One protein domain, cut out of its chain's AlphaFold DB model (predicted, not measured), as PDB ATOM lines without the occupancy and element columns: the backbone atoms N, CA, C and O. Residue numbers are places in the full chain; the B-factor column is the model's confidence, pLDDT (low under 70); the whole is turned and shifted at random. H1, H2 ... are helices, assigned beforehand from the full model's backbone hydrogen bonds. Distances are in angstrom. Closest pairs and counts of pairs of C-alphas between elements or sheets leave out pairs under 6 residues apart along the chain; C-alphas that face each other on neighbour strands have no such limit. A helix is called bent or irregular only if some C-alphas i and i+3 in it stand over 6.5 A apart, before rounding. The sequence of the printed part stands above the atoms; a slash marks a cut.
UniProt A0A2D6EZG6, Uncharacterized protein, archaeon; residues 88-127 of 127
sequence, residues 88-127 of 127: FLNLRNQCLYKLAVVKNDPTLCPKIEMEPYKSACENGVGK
ATOM      1  N   PHE A  88     -13.933  42.005 -19.232       70.88
ATOM      2  CA  PHE A  88     -13.268  43.257 -18.859       70.88
ATOM      3  C   PHE A  88     -13.642  44.402 -19.821       70.88
ATOM      4  O   PHE A  88     -13.481  44.340 -21.045       70.88
ATOM      5  N   LEU A  89     -14.241  45.440 -19.234       64.25
ATOM      6  CA  LEU A  89     -15.003  46.485 -19.915       64.25
ATOM      7  C   LEU A  89     -14.143  47.305 -20.890       64.25
ATOM      8  O   LEU A  89     -13.050  47.745 -20.551       64.25
ATOM      9  N   ASN A  90     -14.721  47.542 -22.074       74.25
ATOM     10  CA  ASN A  90     -14.235  48.258 -23.272       74.25
ATOM     11  C   ASN A  90     -13.658  47.394 -24.401       74.25
ATOM     12  O   ASN A  90     -13.712  47.825 -25.550       74.25
ATOM     13  N   LEU A  91     -13.216  46.162 -24.134       84.75
ATOM     14  CA  LEU A  91     -12.647  45.284 -25.173       84.75
ATOM     15  C   LEU A  91     -13.540  44.090 -25.529       84.75
ATOM     16  O   LEU A  91     -13.189  43.305 -26.405       84.75
ATOM     17  N   ARG A  92     -14.727  43.974 -24.920       89.06
ATOM     18  CA  ARG A  92     -15.650  42.840 -25.103       89.06
ATOM     19  C   ARG A  92     -15.908  42.492 -26.572       89.06
ATOM     20  O   ARG A  92     -15.772  41.338 -26.959       89.06
ATOM     21  N   ASN A  93     -16.237  43.481 -27.404       92.19
ATOM     22  CA  ASN A  93     -16.528  43.252 -28.825       92.19
ATOM     23  C   ASN A  93     -15.294  42.787 -29.610       92.19
ATOM     24  O   ASN A  93     -15.400  41.887 -30.439       92.19
ATOM     25  N   GLN A  94     -14.123  43.357 -29.315       90.31
ATOM     26  CA  GLN A  94     -12.868  42.943 -29.937       90.31
ATOM     27  C   GLN A  94     -12.459  41.532 -29.487       90.31
ATOM     28  O   GLN A  94     -12.005  40.732 -30.304       90.31
ATOM     29  N   CYS A  95     -12.659  41.215 -28.207       92.06
ATOM     30  CA  CYS A  95     -12.376  39.908 -27.624       92.06
ATOM     31  C   CYS A  95     -13.267  38.825 -28.237       92.06
ATOM     32  O   CYS A  95     -12.754  37.836 -28.752       92.06
ATOM     33  N   LEU A  96     -14.586  39.055 -28.285       91.44
ATOM     34  CA  LEU A  96     -15.546  38.145 -28.914       91.44
ATOM     35  C   LEU A  96     -15.253  37.935 -30.404       91.44
ATOM     36  O   LEU A  96     -15.294  36.799 -30.866       91.44
ATOM     37  N   TYR A  97     -14.894  38.995 -31.138       91.75
ATOM     38  CA  TYR A  97     -14.452  38.884 -32.531       91.75
ATOM     39  C   TYR A  97     -13.213  37.987 -32.668       91.75
ATOM     40  O   TYR A  97     -13.226  37.030 -33.442       91.75
ATOM     41  N   LYS A  98     -12.149  38.252 -31.891       90.00
ATOM     42  CA  LYS A  98     -10.912  37.452 -31.937       90.00
ATOM     43  C   LYS A  98     -11.195  35.995 -31.568       90.00
ATOM     44  O   LYS A  98     -10.693  35.094 -32.234       90.00
ATOM     45  N   LEU A  99     -12.025  35.762 -30.552       90.19
ATOM     46  CA  LEU A  99     -12.415  34.428 -30.111       90.19
ATOM     47  C   LEU A  99     -13.191  33.673 -31.199       90.19
ATOM     48  O   LEU A  99     -12.872  32.516 -31.465       90.19
ATOM     49  N   ALA A 100     -14.143  34.334 -31.863       92.38
ATOM     50  CA  ALA A 100     -14.918  33.769 -32.966       92.38
ATOM     51  C   ALA A 100     -14.032  33.350 -34.144       92.38
ATOM     52  O   ALA A 100     -14.172  32.243 -34.656       92.38
ATOM     53  N   VAL A 101     -13.072  34.198 -34.527       89.44
ATOM     54  CA  VAL A 101     -12.122  33.913 -35.613       89.44
ATOM     55  C   VAL A 101     -11.167  32.779 -35.235       89.44
ATOM     56  O   VAL A 101     -10.965  31.859 -36.022       89.44
ATOM     57  N   VAL A 102     -10.602  32.799 -34.024       88.81
ATOM     58  CA  VAL A 102      -9.638  31.780 -33.569       88.81
ATOM     59  C   VAL A 102     -10.296  30.412 -33.390       88.81
ATOM     60  O   VAL A 102      -9.706  29.402 -33.773       88.81
ATOM     61  N   LYS A 103     -11.507  30.361 -32.822       89.38
ATOM     62  CA  LYS A 103     -12.270  29.110 -32.656       89.38
ATOM     63  C   LYS A 103     -13.003  28.682 -33.928       89.38
ATOM     64  O   LYS A 103     -13.510  27.566 -33.973       89.38
ATOM     65  N   ASN A 104     -13.046  29.545 -34.944       91.12
ATOM     66  CA  ASN A 104     -13.878  29.387 -36.131       91.12
ATOM     67  C   ASN A 104     -15.354  29.099 -35.774       91.12
ATOM     68  O   ASN A 104     -15.994  28.233 -36.369       91.12
ATOM     69  N   ASP A 105     -15.870  29.797 -34.757       93.62
ATOM     70  CA  ASP A 105     -17.201  29.580 -34.185       93.62
ATOM     71  C   ASP A 105     -18.134  30.768 -34.490       93.62
ATOM     72  O   ASP A 105     -18.046  31.818 -33.840       93.62
ATOM     73  N   PRO A 106     -19.053  30.631 -35.466       94.12
ATOM     74  CA  PRO A 106     -19.936  31.721 -35.870       94.12
ATOM     75  C   PRO A 106     -21.007  32.040 -34.817       94.12
ATOM     76  O   PRO A 106     -21.627  33.101 -34.880       94.12
ATOM     77  N   THR A 107     -21.222  31.170 -33.822       95.06
ATOM     78  CA  THR A 107     -22.211  31.405 -32.757       95.06
ATOM     79  C   THR A 107     -21.801  32.534 -31.805       95.06
ATOM     80  O   THR A 107     -22.639  33.072 -31.077       95.06
ATOM     81  N   LEU A 108     -20.532  32.952 -31.850       93.56
ATOM     82  CA  LEU A 108     -19.997  34.073 -31.080       93.56
ATOM     83  C   LEU A 108     -20.252  35.439 -31.739       93.56
ATOM     84  O   LEU A 108     -20.400  36.430 -31.025       93.56
ATOM     85  N   CYS A 109     -20.380  35.507 -33.069       95.44
ATOM     86  CA  CYS A 109     -20.636  36.756 -33.796       95.44
ATOM     87  C   CYS A 109     -21.906  37.513 -33.355       95.44
ATOM     88  O   CYS A 109     -21.812  38.719 -33.125       95.44
ATOM     89  N   PRO A 110     -23.079  36.874 -33.148       96.56
ATOM     90  CA  PRO A 110     -24.270  37.589 -32.686       96.56
ATOM     91  C   PRO A 110     -24.157  38.119 -31.246       96.56
ATOM     92  O   PRO A 110     -24.976  38.948 -30.854       96.56
ATOM     93  N   LYS A 111     -23.160  37.678 -30.457       94.31
ATOM     94  CA  LYS A 111     -22.890  38.210 -29.108       94.31
ATOM     95  C   LYS A 111     -22.174  39.575 -29.146       94.31
ATOM     96  O   LYS A 111     -22.055  40.217 -28.103       94.31
ATOM     97  N   ILE A 112     -21.679  40.003 -30.314       94.12
ATOM     98  CA  ILE A 112     -20.983  41.277 -30.526       94.12
ATOM     99  C   ILE A 112     -22.011  42.399 -30.711       94.12
ATOM    100  O   ILE A 112     -22.840  42.356 -31.616       94.12
ATOM    101  N   GLU A 113     -21.929  43.436 -29.879       93.88
ATOM    102  CA  GLU A 113     -22.877  44.561 -29.887       93.88
ATOM    103  C   GLU A 113     -22.485  45.660 -30.882       93.88
ATOM    104  O   GLU A 113     -23.340  46.354 -31.426       93.88
ATOM    105  N   MET A 114     -21.184  45.831 -31.138       92.75
ATOM    106  CA  MET A 114     -20.702  46.807 -32.114       92.75
ATOM    107  C   MET A 114     -20.806  46.247 -33.538       92.75
ATOM    108  O   MET A 114     -20.025  45.380 -33.929       92.75
ATOM    109  N   GLU A 115     -21.701  46.828 -34.340       93.56
ATOM    110  CA  GLU A 115     -21.894  46.531 -35.769       93.56
ATOM    111  C   GLU A 115     -20.604  46.388 -36.608       93.56
ATOM    112  O   GLU A 115     -20.515  45.418 -37.368       93.56
ATOM    113  N   PRO A 116     -19.561  47.244 -36.487       91.88
ATOM    114  CA  PRO A 116     -18.337  47.047 -37.271       91.88
ATOM    115  C   PRO A 116     -17.617  45.729 -36.946       91.88
ATOM    116  O   PRO A 116     -17.094  45.080 -37.847       91.88
ATOM    117  N   TYR A 117     -17.620  45.289 -35.685       91.94
ATOM    118  CA  TYR A 117     -17.007  44.016 -35.292       91.94
ATOM    119  C   TYR A 117     -17.895  42.821 -35.626       91.94
ATOM    120  O   TYR A 117     -17.393  41.770 -36.015       91.94
ATOM    121  N   LYS A 118     -19.214  42.979 -35.493       95.19
ATOM    122  CA  LYS A 118     -20.190  41.935 -35.799       95.19
ATOM    123  C   LYS A 118     -20.182  41.585 -37.285       95.19
ATOM    124  O   LYS A 118     -20.021  40.421 -37.637       95.19
ATOM    125  N   SER A 119     -20.259  42.596 -38.148       94.38
ATOM    126  CA  SER A 119     -20.187  42.414 -39.601       94.38
ATOM    127  C   SER A 119     -18.843  41.826 -40.039       94.38
ATOM    128  O   SER A 119     -18.814  40.930 -40.882       94.38
ATOM    129  N   ALA A 120     -17.726  42.263 -39.446       92.94
ATOM    130  CA  ALA A 120     -16.421  41.654 -39.696       92.94
ATOM    131  C   ALA A 120     -16.384  40.177 -39.261       92.94
ATOM    132  O   ALA A 120     -15.875  39.335 -39.997       92.94
ATOM    133  N   CYS A 121     -16.968  39.850 -38.105       95.31
ATOM    134  CA  CYS A 121     -17.050  38.485 -37.585       95.31
ATOM    135  C   CYS A 121     -17.809  37.555 -38.538       95.31
ATOM    136  O   CYS A 121     -17.275  36.532 -38.957       95.31
ATOM    137  N   GLU A 122     -19.022  37.941 -38.942       94.00
ATOM    138  CA  GLU A 122     -19.881  37.144 -39.830       94.00
ATOM    139  C   GLU A 122     -19.235  36.886 -41.201       94.00
ATOM    140  O   GLU A 122     -19.499  35.866 -41.834       94.00
ATOM    141  N   ASN A 123     -18.358  37.787 -41.654       91.06
ATOM    142  CA  ASN A 123     -17.646  37.653 -42.924       91.06
ATOM    143  C   ASN A 123     -16.309  36.906 -42.829       91.06
ATOM    144  O   ASN A 123     -15.815  36.457 -43.871       91.06
ATOM    145  N   GLY A 124     -15.705  36.842 -41.639       87.44
ATOM    146  CA  GLY A 124     -14.375  36.272 -41.400       87.44
ATOM    147  C   GLY A 124     -14.389  34.851 -40.835       87.44
ATOM    148  O   GLY A 124     -13.429  34.112 -41.031       87.44
ATOM    149  N   VAL A 125     -15.469  34.446 -40.160       89.06
ATOM    150  CA  VAL A 125     -15.612  33.093 -39.609       89.06
ATOM    151  C   VAL A 125     -16.162  32.143 -40.680       89.06
ATOM    152  O   VAL A 125     -17.206  32.407 -41.271       89.06
ATOM    153  N   GLY A 126     -15.483  31.017 -40.923       68.94
ATOM    154  CA  GLY A 126     -15.944  29.960 -41.832       68.94
ATOM    155  C   GLY A 126     -15.513  30.073 -43.303       68.94
ATOM    156  O   GLY A 126     -16.105  29.391 -44.139       68.94
ATOM    157  N   LYS A 127     -14.512  30.903 -43.624       62.31
ATOM    158  CA  LYS A 127     -13.875  30.961 -44.955       62.31
ATOM    159  C   LYS A 127     -12.546  30.218 -45.013       62.31
ATOM    160  O   LYS A 127     -11.841  30.182 -43.982       62.31
TER     161      LYS A 127
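What this domain is: This is residues 88 to 127 of the 127 residues of an uncharacterized protein of archaeon (UniProt A0A2D6EZG6). Three helices stand side by side as a small triangular bundle: H1 and H3 run the same way, and the short H2 packs along both of them, running back the opposite way. The end stretches, residues 88 to 91 and 125 to 127, lie toward the two ends of the longest axis. The printed part has 40 residues with three named helices, in the order H1, H2, H3, and no named strand; its class is all helix. It is compact, with a radius of gyration of the C-alphas of 8.9 A, and elongated, spanning 29 by 18 by 12 A.

Where its parts are: Find C-alpha 92 at (-15.650, 42.840, -25.103); from there H1, residues 92 to 103, runs 16.0 A to C-alpha 103 at (-12.270, 29.110, -32.656). Next look at residues 106 to 111 for H2, which is only just irregular: C-alphas 107 and 110 are 6.52 A apart. H3, residues 115 to 124, runs 13.9 A and ends with C-alpha 124 at (-14.375, 36.272, -41.400).

How they stand to each other: Look first at Ala 100 and Leu 108, the closest C-alphas of H1 and H2, 5.4 A apart; H1 touches H2 with residues 96 to 100 alone. These two form a helical hairpin, opposite ways at a shallow tilt of 6 degrees. H2 and H3 form another, opposite ways at a shallow tilt of 3 degrees, and touch closest at the C-alphas of Cys 109 and Cys 121, 5.5 A apart. H1 and H3 touch, closest at the C-alphas of Tyr 97 and Cys 121, 5.7 A apart, and run the same way at a shallow tilt of 3 degrees. The helix packing is mostly aligned, meaning that touching helices stand at shallow tilts. In H1 and H3 every O i to N i+4 pair is within hydrogen-bond range; in H2 0 of 2 are, beside 2 of 3 O i to N i+3 pairs.

The domain as a whole: The C-alphas of Leu 89 and Lys 127, the two farthest apart, are 29.5 A from each other. The printed part has no cut, and both links, H1 to H2 and H2 to H3, are tight. The B-factor column shows a mean pLDDT of the printed part of 89.1, with residue 89 and residues 126 to 127 under 70.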